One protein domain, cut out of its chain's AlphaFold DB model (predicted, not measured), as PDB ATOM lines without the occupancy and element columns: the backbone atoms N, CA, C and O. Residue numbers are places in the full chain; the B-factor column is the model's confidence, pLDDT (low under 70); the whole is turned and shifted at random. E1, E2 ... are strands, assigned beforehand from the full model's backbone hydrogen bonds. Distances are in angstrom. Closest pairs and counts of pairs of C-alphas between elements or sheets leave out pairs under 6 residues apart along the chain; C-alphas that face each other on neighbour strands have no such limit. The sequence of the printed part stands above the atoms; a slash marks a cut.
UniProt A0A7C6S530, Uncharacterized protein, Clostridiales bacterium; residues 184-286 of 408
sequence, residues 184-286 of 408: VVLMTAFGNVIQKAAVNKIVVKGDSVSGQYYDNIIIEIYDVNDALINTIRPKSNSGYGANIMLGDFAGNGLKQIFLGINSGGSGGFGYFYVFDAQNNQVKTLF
ATOM      1  N   VAL A 184      33.439 -32.564 -12.710       93.62
ATOM      2  CA  VAL A 184      33.467 -31.516 -11.690       93.62
ATOM      3  C   VAL A 184      34.853 -31.514 -11.063       93.62
ATOM      4  O   VAL A 184      35.352 -32.564 -10.664       93.62
ATOM      5  N   VAL A 185      35.482 -30.340 -10.980       96.00
ATOM      6  CA  VAL A 185      36.744 -30.184 -10.252       96.00
ATOM      7  C   VAL A 185      36.459 -30.343  -8.763       96.00
ATOM      8  O   VAL A 185      35.727 -29.546  -8.183       96.00
ATOM      9  N   LEU A 186      37.030 -31.384  -8.166       95.94
ATOM     10  CA  LEU A 186      36.895 -31.705  -6.746       95.94
ATOM     11  C   LEU A 186      37.976 -31.004  -5.925       95.94
ATOM     12  O   LEU A 186      37.716 -30.527  -4.825       95.94
ATOM     13  N   MET A 187      39.186 -30.924  -6.480       96.00
ATOM     14  CA  MET A 187      40.329 -30.291  -5.838       96.00
ATOM     15  C   MET A 187      41.343 -29.815  -6.878       96.00
ATOM     16  O   MET A 187      41.445 -30.367  -7.973       96.00
ATOM     17  N   THR A 188      42.123 -28.796  -6.531       97.19
ATOM     18  CA  THR A 188      43.331 -28.404  -7.258       97.19
ATOM     19  C   THR A 188      44.475 -28.208  -6.269       97.19
ATOM     20  O   THR A 188      44.284 -27.597  -5.221       97.19
ATOM     21  N   ALA A 189      45.654 -28.716  -6.610       97.38
ATOM     22  CA  ALA A 189      46.894 -28.547  -5.869       97.38
ATOM     23  C   ALA A 189      48.024 -28.140  -6.825       97.38
ATOM     24  O   ALA A 189      47.914 -28.315  -8.039       97.38
ATOM     25  N   PHE A 190      49.117 -27.613  -6.280       97.31
ATOM     26  CA  PHE A 190      50.293 -27.226  -7.056       97.31
ATOM     27  C   PHE A 190      51.544 -27.829  -6.428       97.31
ATOM     28  O   PHE A 190      51.714 -27.773  -5.211       97.31
ATOM     29  N   GLY A 191      52.423 -28.401  -7.247       96.19
ATOM     30  CA  GLY A 191      53.655 -29.008  -6.754       96.19
ATOM     31  C   GLY A 191      54.554 -29.527  -7.865       96.19
ATOM     32  O   GLY A 191      54.127 -29.720  -9.001       96.19
ATOM     33  N   ASN A 192      55.818 -29.744  -7.527       97.06
ATOM     34  CA  ASN A 192      56.832 -30.294  -8.415       97.06
ATOM     35  C   ASN A 192      56.735 -31.827  -8.459       97.06
ATOM     36  O   ASN A 192      57.445 -32.527  -7.738       97.06
ATOM     37  N   VAL A 193      55.821 -32.346  -9.284       97.69
ATOM     38  CA  VAL A 193      55.532 -33.794  -9.371       97.69
ATOM     39  C   VAL A 193      56.236 -34.478 -10.550       97.69
ATOM     40  O   VAL A 193      56.527 -35.665 -10.481       97.69
ATOM     41  N   ILE A 194      56.552 -33.735 -11.621       96.94
ATOM     42  CA  ILE A 194      57.238 -34.275 -12.812       96.94
ATOM     43  C   ILE A 194      58.750 -34.036 -12.762       96.94
ATOM     44  O   ILE A 194      59.533 -34.943 -13.041       96.94
ATOM     45  N   GLN A 195      59.163 -32.808 -12.440       96.12
ATOM     46  CA  GLN A 195      60.564 -32.379 -12.427       96.12
ATOM     47  C   GLN A 195      60.793 -31.298 -11.365       96.12
ATOM     48  O   GLN A 195      59.904 -30.498 -11.090       96.12
ATOM     49  N   LYS A 196      62.002 -31.229 -10.792       94.38
ATOM     50  CA  LYS A 196      62.283 -30.385  -9.612       94.38
ATOM     51  C   LYS A 196      62.074 -28.895  -9.860       94.38
ATOM     52  O   LYS A 196      61.638 -28.184  -8.967       94.38
ATOM     53  N   ALA A 197      62.406 -28.439 -11.066       90.94
ATOM     54  CA  ALA A 197      62.380 -27.029 -11.434       90.94
ATOM     55  C   ALA A 197      61.017 -26.545 -11.960       90.94
ATOM     56  O   ALA A 197      60.875 -25.358 -12.236       90.94
ATOM     57  N   ALA A 198      60.027 -27.432 -12.133       91.31
ATOM     58  CA  ALA A 198      58.694 -27.042 -12.587       91.31
ATOM     59  C   ALA A 198      57.661 -27.231 -11.483       91.31
ATOM     60  O   ALA A 198      57.653 -28.245 -10.791       91.31
ATOM     61  N   VAL A 199      56.751 -26.270 -11.381       95.06
ATOM     62  CA  VAL A 199      55.524 -26.414 -10.603       95.06
ATOM     63  C   VAL A 199      54.428 -26.851 -11.563       95.06
ATOM     64  O   VAL A 199      54.199 -26.211 -12.587       95.06
ATOM     65  N   ASN A 200      53.764 -27.952 -11.238       96.81
ATOM     66  CA  ASN A 200      52.634 -28.467 -11.991       96.81
ATOM     67  C   ASN A 200      51.335 -28.122 -11.266       96.81
ATOM     68  O   ASN A 200      51.312 -28.060 -10.036       96.81
ATOM     69  N   LYS A 201      50.252 -27.944 -12.025       97.94
ATOM     70  CA  LYS A 201      48.892 -27.876 -11.483       97.94
ATOM     71  C   LYS A 201      48.279 -29.271 -11.541       97.94
ATOM     72  O   LYS A 201      48.192 -29.861 -12.612       97.94
ATOM     73  N   ILE A 202      47.840 -29.788 -10.404       98.38
ATOM     74  CA  ILE A 202      47.241 -31.112 -10.262       98.38
ATOM     75  C   ILE A 202      45.764 -30.921  -9.942       98.38
ATOM     76  O   ILE A 202      45.423 -30.267  -8.961       98.38
ATOM     77  N   VAL A 203      44.884 -31.470 -10.772       98.31
ATOM     78  CA  VAL A 203      43.434 -31.289 -10.668       98.31
ATOM     79  C   VAL A 203      42.770 -32.643 -10.490       98.31
ATOM     80  O   VAL A 203      42.881 -33.508 -11.354       98.31
ATOM     81  N   VAL A 204      42.041 -32.814  -9.392       98.44
ATOM     82  CA  VAL A 204      41.176 -33.977  -9.181       98.44
ATOM     83  C   VAL A 204      39.809 -33.658  -9.766       98.44
ATOM     84  O   VAL A 204      39.212 -32.635  -9.418       98.44
ATOM     85  N   LYS A 205      39.303 -34.520 -10.649       97.50
ATOM     86  CA  LYS A 205      37.973 -34.389 -11.258       97.50
ATOM     87  C   LYS A 205      37.150 -35.643 -11.029       97.50
ATOM     88  O   LYS A 205      37.719 -36.715 -10.880       97.50
ATOM     89  N   GLY A 206      35.829 -35.508 -11.048       97.12
ATOM     90  CA  GLY A 206      34.910 -36.642 -11.042       97.12
ATOM     91  C   GLY A 206      33.535 -36.278 -11.591       97.12
ATOM     92  O   GLY A 206      33.125 -35.114 -11.596       97.12
ATOM     93  N   ASP A 207      32.804 -37.282 -12.041       95.94
ATOM     94  CA  ASP A 207      31.461 -37.140 -12.577       95.94
ATOM     95  C   ASP A 207      30.450 -37.170 -11.434       95.94
ATOM     96  O   ASP A 207      30.313 -38.160 -10.720       95.94
ATOM     97  N   SER A 208      29.728 -36.065 -11.233       93.94
ATOM     98  CA  SER A 208      28.689 -36.014 -10.202       93.94
ATOM     99  C   SER A 208      27.545 -36.972 -10.551       93.94
ATOM    100  O   SER A 208      26.916 -36.856 -11.618       93.94
ATOM    101  N   VAL A 209      27.272 -37.903  -9.631       92.81
ATOM    102  CA  VAL A 209      26.167 -38.867  -9.725       92.81
ATOM    103  C   VAL A 209      25.017 -38.440  -8.821       92.81
ATOM    104  O   VAL A 209      23.905 -38.222  -9.300       92.81
ATOM    105  N   SER A 210      25.270 -38.296  -7.516       89.00
ATOM    106  CA  SER A 210      24.252 -37.883  -6.543       89.00
ATOM    107  C   SER A 210      24.873 -37.280  -5.287       89.00
ATOM    108  O   SER A 210      25.717 -37.909  -4.647       89.00
ATOM    109  N   GLY A 211      24.411 -36.096  -4.881       88.56
ATOM    110  CA  GLY A 211      24.938 -35.418  -3.696       88.56
ATOM    111  C   GLY A 211      26.453 -35.224  -3.795       88.56
ATOM    112  O   GLY A 211      26.934 -34.616  -4.746       88.56
ATOM    113  N   GLN A 212      27.195 -35.759  -2.823       91.31
ATOM    114  CA  GLN A 212      28.665 -35.725  -2.791       91.31
ATOM    115  C   GLN A 212      29.327 -37.014  -3.313       91.31
ATOM    116  O   GLN A 212      30.520 -37.213  -3.089       91.31
ATOM    117  N   TYR A 213      28.565 -37.903  -3.956       96.06
ATOM    118  CA  TYR A 213      29.112 -39.091  -4.604       96.06
ATOM    119  C   TYR A 213      29.529 -38.770  -6.037       96.06
ATOM    120  O   TYR A 213      28.717 -38.268  -6.831       96.06
ATOM    121  N   TYR A 214      30.770 -39.114  -6.360       97.19
ATOM    122  CA  TYR A 214      31.363 -38.932  -7.677       97.19
ATOM    123  C   TYR A 214      31.815 -40.272  -8.243       97.19
ATOM    124  O   TYR A 214      32.275 -41.144  -7.509       97.19
ATOM    125  N   ASP A 215      31.687 -40.417  -9.553       96.88
ATOM    126  CA  ASP A 215      32.192 -41.550 -10.322       96.88
ATOM    127  C   ASP A 215      33.308 -41.088 -11.271       96.88
ATOM    128  O   ASP A 215      33.497 -39.884 -11.449       96.88
ATOM    129  N   ASN A 216      34.052 -42.020 -11.872       96.94
ATOM    130  CA  ASN A 216      35.112 -41.729 -12.845       96.94
ATOM    131  C   ASN A 216      36.100 -40.654 -12.343       96.94
ATOM    132  O   ASN A 216      36.436 -39.688 -13.032       96.94
ATOM    133  N   ILE A 217      36.537 -40.810 -11.095       98.31
ATOM    134  CA  ILE A 217      37.472 -39.904 -10.443       98.31
ATOM    135  C   ILE A 217      38.848 -40.060 -11.091       98.31
ATOM    136  O   ILE A 217      39.397 -41.158 -11.184       98.31
ATOM    137  N   ILE A 218      39.417 -38.948 -11.539       98.31
ATOM    138  CA  ILE A 218      40.718 -38.893 -12.208       98.31
ATOM    139  C   ILE A 218      41.578 -37.776 -11.634       98.31
ATOM    140  O   ILE A 218      41.069 -36.819 -11.045       98.31
ATOM    141  N   ILE A 219      42.884 -37.878 -11.859       98.69
ATOM    142  CA  ILE A 219      43.844 -36.816 -11.560       98.69
ATOM    143  C   ILE A 219      44.466 -36.359 -12.874       98.69
ATOM    144  O   ILE A 219      45.036 -37.162 -13.603       98.69
ATOM    145  N   GLU A 220      44.385 -35.073 -13.177       98.31
ATOM    146  CA  GLU A 220      45.030 -34.467 -14.339       98.31
ATOM    147  C   GLU A 220      46.185 -33.572 -13.898       98.31
ATOM    148  O   GLU A 220      46.056 -32.799 -12.950       98.31
ATOM    149  N   ILE A 221      47.313 -33.677 -14.593       98.31
ATOM    150  CA  ILE A 221      48.525 -32.900 -14.336       98.31
ATOM    151  C   ILE A 221      48.723 -31.946 -15.506       98.31
ATOM    152  O   ILE A 221      48.797 -32.380 -16.655       98.31
ATOM    153  N   TYR A 222      48.835 -30.659 -15.207       97.69
ATOM    154  CA  TYR A 222      49.023 -29.585 -16.171       97.69
ATOM    155  C   TYR A 222      50.365 -28.880 -15.962       97.69
ATOM    156  O   TYR A 222      50.916 -28.861 -14.852       97.69
ATOM    157  N   ASP A 223      50.880 -28.280 -17.031       94.19
ATOM    158  CA  ASP A 223      52.004 -27.350 -16.958       94.19
ATOM    159  C   ASP A 223      51.562 -25.956 -16.468       94.19
ATOM    160  O   ASP A 223      50.413 -25.733 -16.080       94.19
ATOM    161  N   VAL A 224      52.502 -25.009 -16.471       87.50
ATOM    162  CA  VAL A 224      52.270 -23.612 -16.064       87.50
ATOM    163  C   VAL A 224      51.393 -22.818 -17.040       87.50
ATOM    164  O   VAL A 224      50.890 -21.762 -16.669       87.50
ATOM    165  N   ASN A 225      51.205 -23.310 -18.266       92.06
ATOM    166  CA  ASN A 225      50.392 -22.693 -19.314       92.06
ATOM    167  C   ASN A 225      49.023 -23.382 -19.455       92.06
ATOM    168  O   ASN A 225      48.346 -23.201 -20.466       92.06
ATOM    169  N   ASP A 226      48.626 -24.189 -18.466       93.69
ATOM    170  CA  ASP A 226      47.407 -24.999 -18.471       93.69
ATOM    171  C   ASP A 226      47.328 -26.049 -19.597       93.69
ATOM    172  O   ASP A 226      46.247 -26.568 -19.895       93.69
ATOM    173  N   ALA A 227      48.464 -26.438 -20.184       95.88
ATOM    174  CA  ALA A 227      48.527 -27.568 -21.099       95.88
ATOM    175  C   ALA A 227      48.491 -28.882 -20.309       95.88
ATOM    176  O   ALA A 227      49.250 -29.080 -19.357       95.88
ATOM    177  N   LEU A 228      47.586 -29.788 -20.691       96.75
ATOM    178  CA  LEU A 228      47.470 -31.106 -20.067       96.75
ATOM    179  C   LEU A 228      48.709 -31.941 -20.402       96.75
ATOM    180  O   LEU A 228      48.986 -32.194 -21.572       96.75
ATOM    181  N   ILE A 229      49.421 -32.394 -19.372       96.44
ATOM    182  CA  ILE A 229      50.603 -33.246 -19.507       96.44
ATOM    183  C   ILE A 229      50.225 -34.722 -19.366       96.44
ATOM    184  O   ILE A 229      50.656 -35.548 -20.169       96.44
ATOM    185  N   ASN A 230      49.448 -35.064 -18.331       96.31
ATOM    186  CA  ASN A 230      49.117 -36.454 -18.015       96.31
ATOM    187  C   ASN A 230      47.765 -36.590 -17.297       96.31
ATOM    188  O   ASN A 230      47.288 -35.648 -16.659       96.31
ATOM    189  N   THR A 231      47.178 -37.785 -17.358       97.38
ATOM    190  CA  THR A 231      45.941 -38.155 -16.665       97.38
ATOM    191  C   THR A 231      46.111 -39.510 -15.983       97.38
ATOM    192  O   THR A 231      46.330 -40.525 -16.639       97.38
ATOM    193  N   ILE A 232      45.935 -39.544 -14.666       98.44
ATOM    194  CA  ILE A 232      45.969 -40.751 -13.841       98.44
ATOM    195  C   ILE A 232      44.535 -41.227 -13.596       98.44
ATOM    196  O   ILE A 232      43.669 -40.446 -13.190       98.44
ATOM    197  N   ARG A 233      44.297 -42.523 -13.821       97.56
ATOM    198  CA  ARG A 233      43.017 -43.202 -13.577       97.56
ATOM    199  C   ARG A 233      43.223 -44.306 -12.532       97.56
ATOM    200  O   ARG A 233      43.747 -45.362 -12.887       97.56
ATOM    201  N   PRO A 234      42.869 -44.069 -11.257       97.69
ATOM    202  CA  PRO A 234      42.924 -45.092 -10.215       97.69
ATOM    203  C   PRO A 234      42.032 -46.293 -10.562       97.69
ATOM    204  O   PRO A 234      41.029 -46.124 -11.254       97.69
ATOM    205  N   LYS A 235      42.370 -47.494 -10.067       97.19
ATOM    206  CA  LYS A 235      41.584 -48.719 -10.329       97.19
ATOM    207  C   LYS A 235      40.166 -48.610  -9.746       97.19
ATOM    208  O   LYS A 235      39.188 -48.799 -10.459       97.19
ATOM    209  N   SER A 236      40.074 -48.263  -8.464       97.69
ATOM    210  CA  SER A 236      38.839 -47.884  -7.764       97.69
ATOM    211  C   SER A 236      38.727 -46.361  -7.761       97.69
ATOM    212  O   SER A 236      39.526 -45.685  -7.108       97.69
ATOM    213  N   ASN A 237      37.766 -45.828  -8.514       97.50
ATOM    214  CA  ASN A 237      37.672 -44.409  -8.860       97.50
ATOM    215  C   ASN A 237      36.266 -43.818  -8.665       97.50
ATOM    216  O   ASN A 237      35.896 -42.861  -9.341       97.50
ATOM    217  N   SER A 238      35.491 -44.345  -7.725       97.38
ATOM    218  CA  SER A 238      34.158 -43.829  -7.399       97.38
ATOM    219  C   SER A 238      34.018 -43.730  -5.886       97.38
ATOM    220  O   SER A 238      34.494 -44.606  -5.170       97.38
ATOM    221  N   GLY A 239      33.389 -42.678  -5.373       97.06
ATOM    222  CA  GLY A 239      33.209 -42.510  -3.935       97.06
ATOM    223  C   GLY A 239      32.953 -41.073  -3.499       97.06
ATOM    224  O   GLY A 239      32.532 -40.216  -4.277       97.06
ATOM    225  N   TYR A 240      33.202 -40.821  -2.219       96.50
ATOM    226  CA  TYR A 240      32.971 -39.546  -1.554       96.50
ATOM    227  C   TYR A 240      34.290 -38.868  -1.188       96.50
ATOM    228  O   TYR A 240      35.257 -39.526  -0.806       96.50
ATOM    229  N   GLY A 241      34.297 -37.534  -1.225       95.62
ATOM    230  CA  GLY A 241      35.373 -36.729  -0.639       95.62
ATOM    231  C   GLY A 241      36.765 -37.003  -1.212       95.62
ATOM    232  O   GLY A 241      37.734 -36.950  -0.460       95.62
ATOM    233  N   ALA A 242      36.864 -37.316  -2.508       97.31
ATOM    234  CA  ALA A 242      38.146 -37.572  -3.152       97.31
ATOM    235  C   ALA A 242      39.078 -36.363  -3.047       97.31
ATOM    236  O   ALA A 242      38.708 -35.249  -3.424       97.31
ATOM    237  N   ASN A 243      40.279 -36.593  -2.526       96.50
ATOM    238  CA  ASN A 243      41.228 -35.538  -2.204       96.50
ATOM    239  C   ASN A 243      42.668 -36.045  -2.356       96.50
ATOM    240  O   ASN A 243      42.917 -37.249  -2.255       96.50
ATOM    241  N   ILE A 244      43.608 -35.130  -2.594       98.50
ATOM    242  CA  ILE A 244      45.028 -35.451  -2.735       98.50
ATOM    243  C   ILE A 244      45.899 -34.707  -1.726       98.50
ATOM    244  O   ILE A 244      45.592 -33.598  -1.291       98.50
ATOM    245  N   MET A 245      47.041 -35.309  -1.409       98.12
ATOM    246  CA  MET A 245      48.154 -34.674  -0.712       98.12
ATOM    247  C   MET A 245      49.426 -34.878  -1.538       98.12
ATOM    248  O   MET A 245      49.676 -35.967  -2.052       98.12
ATOM    249  N   LEU A 246      50.240 -33.831  -1.659       98.50
ATOM    250  CA  LEU A 246      51.529 -33.883  -2.343       98.50
ATOM    251  C   LEU A 246      52.649 -33.991  -1.303       98.50
ATOM    252  O   LEU A 246      52.807 -33.092  -0.478       98.50
ATOM    253  N   GLY A 247      53.427 -35.072  -1.342       97.88
ATOM    254  CA  GLY A 247      54.488 -35.355  -0.369       97.88
ATOM    255  C   GLY A 247      55.705 -35.986  -1.034       97.88
ATOM    256  O   GLY A 247      55.559 -36.652  -2.049       97.88
ATOM    257  N   ASP A 248      56.906 -35.751  -0.506       98.00
ATOM    258  CA  ASP A 248      58.103 -36.466  -0.974       98.00
ATOM    259  C   ASP A 248      58.210 -37.781  -0.194       98.00
ATOM    260  O   ASP A 248      58.588 -37.775   0.977       98.00
ATOM    261  N   PHE A 249      57.786 -38.881  -0.815       98.44
ATOM    262  CA  PHE A 249      57.871 -40.228  -0.238       98.44
ATOM    263  C   PHE A 249      59.158 -40.932  -0.680       98.44
ATOM    264  O   PHE A 249      59.660 -41.801   0.024       98.44
ATOM    265  N   ALA A 250      59.676 -40.578  -1.861       97.00
ATOM    266  CA  ALA A 250      60.810 -41.251  -2.488       97.00
ATOM    267  C   ALA A 250      62.178 -40.661  -2.115       97.00
ATOM    268  O   ALA A 250      63.207 -41.250  -2.444       97.00
ATOM    269  N   GLY A 251      62.215 -39.487  -1.482       96.25
ATOM    270  CA  GLY A 251      63.443 -38.761  -1.154       96.25
ATOM    271  C   GLY A 251      64.187 -38.236  -2.374       96.25
ATOM    272  O   GLY A 251      65.362 -37.877  -2.294       96.25
ATOM    273  N   ASN A 252      63.519 -38.189  -3.528       94.50
ATOM    274  CA  ASN A 252      64.112 -37.709  -4.766       94.50
ATOM    275  C   ASN A 252      63.926 -36.195  -4.940       94.50
ATOM    276  O   ASN A 252      64.461 -35.650  -5.905       94.50
ATOM    277  N   GLY A 253      63.234 -35.499  -4.029       94.44
ATOM    278  CA  GLY A 253      62.933 -34.068  -4.098       94.44
ATOM    279  C   GLY A 253      61.720 -33.718  -4.964       94.44
ATOM    280  O   GLY A 253      61.432 -32.532  -5.138       94.44
ATOM    281  N   LEU A 254      61.033 -34.714  -5.532       97.75
ATOM    282  CA  LEU A 254      59.751 -34.562  -6.220       97.75
ATOM    283  C   LEU A 254      58.615 -34.949  -5.278       97.75
ATOM    284  O   LEU A 254      58.780 -35.780  -4.392       97.75
ATOM    285  N   LYS A 255      57.443 -34.349  -5.476       98.44
ATOM    286  CA  LYS A 255      56.250 -34.724  -4.720       98.44
ATOM    287  C   LYS A 255      55.515 -35.855  -5.436       98.44
ATOM    288  O   LYS A 255      55.073 -35.682  -6.567       98.44
ATOM    289  N   GLN A 256      55.337 -36.981  -4.761       98.69
ATOM    290  CA  GLN A 256      54.371 -38.004  -5.144       98.69
ATOM    291  C   GLN A 256      52.961 -37.576  -4.717       98.69
ATOM    292  O   GLN A 256      52.770 -36.762  -3.807       98.69
ATOM    293  N   ILE A 257      51.966 -38.122  -5.411       98.81
ATOM    294  CA  ILE A 257      50.556 -37.786  -5.245       98.81
ATOM    295  C   ILE A 257      49.898 -38.892  -4.423       98.81
ATOM    296  O   ILE A 257      49.652 -39.983  -4.936       98.81
ATOM    297  N   PHE A 258      49.601 -38.612  -3.157       98.88
ATOM    298  CA  PHE A 258      48.727 -39.457  -2.350       98.88
ATOM    299  C   PHE A 258      47.271 -39.114  -2.668       98.88
ATOM    300  O   PHE A 258      46.894 -37.947  -2.585       98.88
ATOM    301  N   LEU A 259      46.462 -40.112  -3.014       98.81
ATOM    302  CA  LEU A 259      45.026 -39.990  -3.269       98.81
ATOM    303  C   LEU A 259      44.255 -40.788  -2.220       98.81
ATOM    304  O   LEU A 259      44.559 -41.959  -2.006       98.81
ATOM    305  N   GLY A 260      43.221 -40.178  -1.642       98.56
ATOM    306  CA  GLY A 260      42.229 -40.859  -0.812       98.56
ATOM    307  C   GLY A 260      40.814 -40.625  -1.332       98.56
ATOM    308  O   GLY A 260      40.456 -39.499  -1.678       98.56
ATOM    309  N   ILE A 261      40.010 -41.686  -1.381       98.38
ATOM    310  CA  ILE A 261      38.588 -41.661  -1.744       98.38
ATOM    311  C   ILE A 261      37.825 -42.478  -0.702       98.38
ATOM    312  O   ILE A 261      38.135 -43.645  -0.498       98.38
ATOM    313  N   ASN A 262      36.799 -41.919  -0.066       97.12
ATOM    314  CA  ASN A 262      35.976 -42.699   0.859       97.12
ATOM    315  C   ASN A 262      34.967 -43.544   0.072       97.12
ATOM    316  O   ASN A 262      34.220 -42.997  -0.741       97.12
ATOM    317  N   SER A 263      34.866 -44.848   0.347       95.19
ATOM    318  CA  SER A 263      33.864 -45.704  -0.312       95.19
ATOM    319  C   SER A 263      32.435 -45.355   0.120       95.19
ATOM    320  O   SER A 263      31.468 -45.602  -0.597       95.19
ATOM    321  N   GLY A 264      32.297 -44.790   1.326       88.88
ATOM    322  CA  GLY A 264      31.025 -44.625   2.024       88.88
ATOM    323  C   GLY A 264      30.608 -45.871   2.816       88.88
ATOM    324  O   GLY A 264      31.271 -46.907   2.787       88.88
ATOM    325  N   GLY A 265      29.494 -45.757   3.548       87.31
ATOM    326  CA  GLY A 265      28.964 -46.814   4.418       87.31
ATOM    327  C   GLY A 265      29.538 -46.812   5.844       87.31
ATOM    328  O   GLY A 265      30.470 -46.082   6.166       87.31
ATOM    329  N   SER A 266      28.963 -47.637   6.724       81.38
ATOM    330  CA  SER A 266      29.350 -47.728   8.146       81.38
ATOM    331  C   SER A 266      30.642 -48.516   8.398       81.38
ATOM    332  O   SER A 266      31.162 -48.519   9.514       81.38
ATOM    333  N   GLY A 267      31.157 -49.194   7.369       83.75
ATOM    334  CA  GLY A 267      32.442 -49.889   7.422       83.75
ATOM    335  C   GLY A 267      33.636 -48.940   7.480       83.75
ATOM    336  O   GLY A 267      34.684 -49.339   7.972       83.75
ATOM    337  N   GLY A 268      33.471 -47.690   7.026       88.44
ATOM    338  CA  GLY A 268      34.556 -46.709   6.998       88.44
ATOM    339  C   GLY A 268      35.725 -47.169   6.130       88.44
ATOM    340  O   GLY A 268      36.862 -47.076   6.570       88.44
ATOM    341  N   PHE A 269      35.434 -47.734   4.955       95.19
ATOM    342  CA  PHE A 269      36.446 -48.127   3.977       95.19
ATOM    343  C   PHE A 269      36.791 -46.962   3.046       95.19
ATOM    344  O   PHE A 269      35.997 -46.033   2.840       95.19
ATOM    345  N   GLY A 270      37.974 -47.038   2.447       96.50
ATOM    346  CA  GLY A 270      38.429 -46.078   1.457       96.50
ATOM    347  C   GLY A 270      39.390 -46.700   0.455       96.50
ATOM    348  O   GLY A 270      39.914 -47.793   0.650       96.50
ATOM    349  N   TYR A 271      39.599 -45.978  -0.636       98.25
ATOM    350  CA  TYR A 271      40.500 -46.330  -1.718       98.25
ATOM    351  C   TYR A 271      41.678 -45.366  -1.676       98.25
ATOM    352  O   TYR A 271      41.493 -44.151  -1.794       98.25
ATOM    353  N   PHE A 272      42.876 -45.911  -1.487       98.69
ATOM    354  CA  PHE A 272      44.083 -45.126  -1.253       98.69
ATOM    355  C   PHE A 272      45.192 -45.524  -2.212       98.69
ATOM    356  O   PHE A 272      45.419 -46.711  -2.455       98.69
ATOM    357  N   TYR A 273      45.889 -44.520  -2.735       98.88
ATOM    358  CA  TYR A 273      46.971 -44.709  -3.694       98.88
ATOM    359  C   TYR A 273      48.101 -43.719  -3.445       98.88
ATOM    360  O   TYR A 273      47.863 -42.600  -2.995       98.88
ATOM    361  N   VAL A 274      49.318 -44.106  -3.819       98.88
ATOM    362  CA  VAL A 274      50.445 -43.182  -3.999       98.88
ATOM    363  C   VAL A 274      50.936 -43.327  -5.429       98.88
ATOM    364  O   VAL A 274      51.303 -44.428  -5.841       98.88
ATOM    365  N   PHE A 275      50.958 -42.229  -6.177       98.69
ATOM    366  CA  PHE A 275      51.468 -42.186  -7.545       98.69
ATOM    367  C   PHE A 275      52.759 -41.378  -7.624       98.69
ATOM    368  O   PHE A 275      52.849 -40.281  -7.072       98.69
ATOM    369  N   ASP A 276      53.723 -41.895  -8.371       98.12
ATOM    370  CA  ASP A 276      54.862 -41.136  -8.871       98.12
ATOM    371  C   ASP A 276      54.613 -40.749 -10.326       98.12
ATOM    372  O   ASP A 276      54.078 -41.550 -11.090       98.12
ATOM    373  N   ALA A 277      54.963 -39.521 -10.693       97.56
ATOM    374  CA  ALA A 277      54.790 -38.971 -12.037       97.56
ATOM    375  C   ALA A 277      56.108 -38.426 -12.612       97.56
ATOM    376  O   ALA A 277      56.099 -37.676 -13.598       97.56
ATOM    377  N   GLN A 278      57.238 -38.777 -11.987       95.94
ATOM    378  CA  GLN A 278      58.567 -38.344 -12.389       95.94
ATOM    379  C   GLN A 278      58.783 -38.525 -13.899       95.94
ATOM    380  O   GLN A 278      58.474 -39.565 -14.479       95.94
ATOM    381  N   ASN A 279      59.344 -37.499 -14.547       93.44
ATOM    382  CA  ASN A 279      59.665 -37.511 -15.978       93.44
ATOM    383  C   ASN A 279      58.468 -37.872 -16.881       93.44
ATOM    384  O   ASN A 279      58.645 -38.465 -17.945       93.44
ATOM    385  N   ASN A 280      57.251 -37.514 -16.458       92.19
ATOM    386  CA  ASN A 280      56.002 -37.810 -17.160       92.19
ATOM    387  C   ASN A 280      55.688 -39.317 -17.285       92.19
ATOM    388  O   ASN A 280      54.879 -39.725 -18.119       92.19
ATOM    389  N   GLN A 281      56.309 -40.155 -16.454       95.19
ATOM    390  CA  GLN A 281      55.997 -41.576 -16.349       95.19
ATOM    391  C   GLN A 281      55.224 -41.818 -15.059       95.19
ATOM    392  O   GLN A 281      55.743 -41.606 -13.966       95.19
ATOM    393  N   VAL A 282      53.968 -42.249 -15.190       96.75
ATOM    394  CA  VAL A 282      53.115 -42.525 -14.032       96.75
ATOM    395  C   VAL A 282      53.343 -43.955 -13.555       96.75
ATOM    396  O   VAL A 282      53.105 -44.907 -14.300       96.75
ATOM    397  N   LYS A 283      53.752 -44.104 -12.295       97.12
ATOM    398  CA  LYS A 283      53.865 -45.384 -11.588       97.12
ATOM    399  C   LYS A 283      53.009 -45.345 -10.325       97.12
ATOM    400  O   LYS A 283      53.100 -44.411  -9.535       97.12
ATOM    401  N   THR A 284      52.220 -46.388 -10.095       98.19
ATOM    402  CA  THR A 284      51.576 -46.611  -8.795       98.19
ATOM    403  C   THR A 284      52.604 -47.203  -7.833       98.19
ATOM    404  O   THR A 284      53.118 -48.292  -8.077       98.19
ATOM    405  N   LEU A 285      52.931 -46.478  -6.765       98.25
ATOM    406  CA  LEU A 285      53.830 -46.933  -5.701       98.25
ATOM    407  C   LEU A 285      53.076 -47.673  -4.592       98.25
ATOM    408  O   LEU A 285      53.598 -48.632  -4.033       98.25
ATOM    409  N   PHE A 286      51.852 -47.234  -4.292       98.69
ATOM    410  CA  PHE A 286      50.960 -47.861  -3.317       98.69
ATOM    411  C   PHE A 286      49.555 -48.004  -3.895       98.69
ATOM    412  O   PHE A 286      49.046 -47.071  -4.520       98.69
TER     413      PHE A 286
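What this domain is: This is residues 184 to 286 of the 408 residues of an uncharacterized protein of Clostridiales bacterium (UniProt A0A7C6S530). Two four-stranded layers, E1 to E4 and E5 to E8, lie partly face to face, joined near one end of the length where the starts of E3 and E5 pair briefly. Each layer is a meander, each strand the antiparallel neighbour of the one before, and together they make one branched, twisted antiparallel sheet. The printed part has 103 residues with eight named strands, E1 to E8 in order, and no named helix: all strand. It is compact, with a radius of gyration of the C-alphas of 13.5 A, yet elongated, spanning 42 by 27 by 17 A.

How they stand to each other: Start with E1, residues 184 to 191, and E2, residues 200 to 210: this hairpin has N 186 and O 204 at 2.8 A. E3, residues 213 to 222, is antiparallel to E2, with N 203 and O 220 at 2.8 A, and bends by 66 degrees at residue 216. On its other side look for E4, residues 228 to 232, with N 221 and O 230 at 2.9 A, and E5, residues 239 to 247, with N 214 and O 239 at 2.9 A. The closest C-alphas of E1 and E5, Met 187 and Asn 243, are 6.4 A apart. Next come E6, residues 256 to 264, with N 245 and O 258 at 2.9 A, E7, residues 269 to 276, with N 259 and O 273 at 2.9 A, and E8, residues 283 to 286, with N 276 and O 283 at 2.8 A. E4 and E8 are apart.

Where its parts are: Find C-alpha 184 at (33.467, -31.516, -11.690), where E1 begins. E2 runs 30.4 A, E6 25.3 A and E3 24.9 A; E8 ends at C-alpha 286, (50.960, -47.861, -3.317).

The domain as a whole: The C-alphas farthest apart, Ala 197 and Ser 266, are 43.6 A apart. The printed part has no cut and no long link, and no printed residue is under 70 in pLDDT.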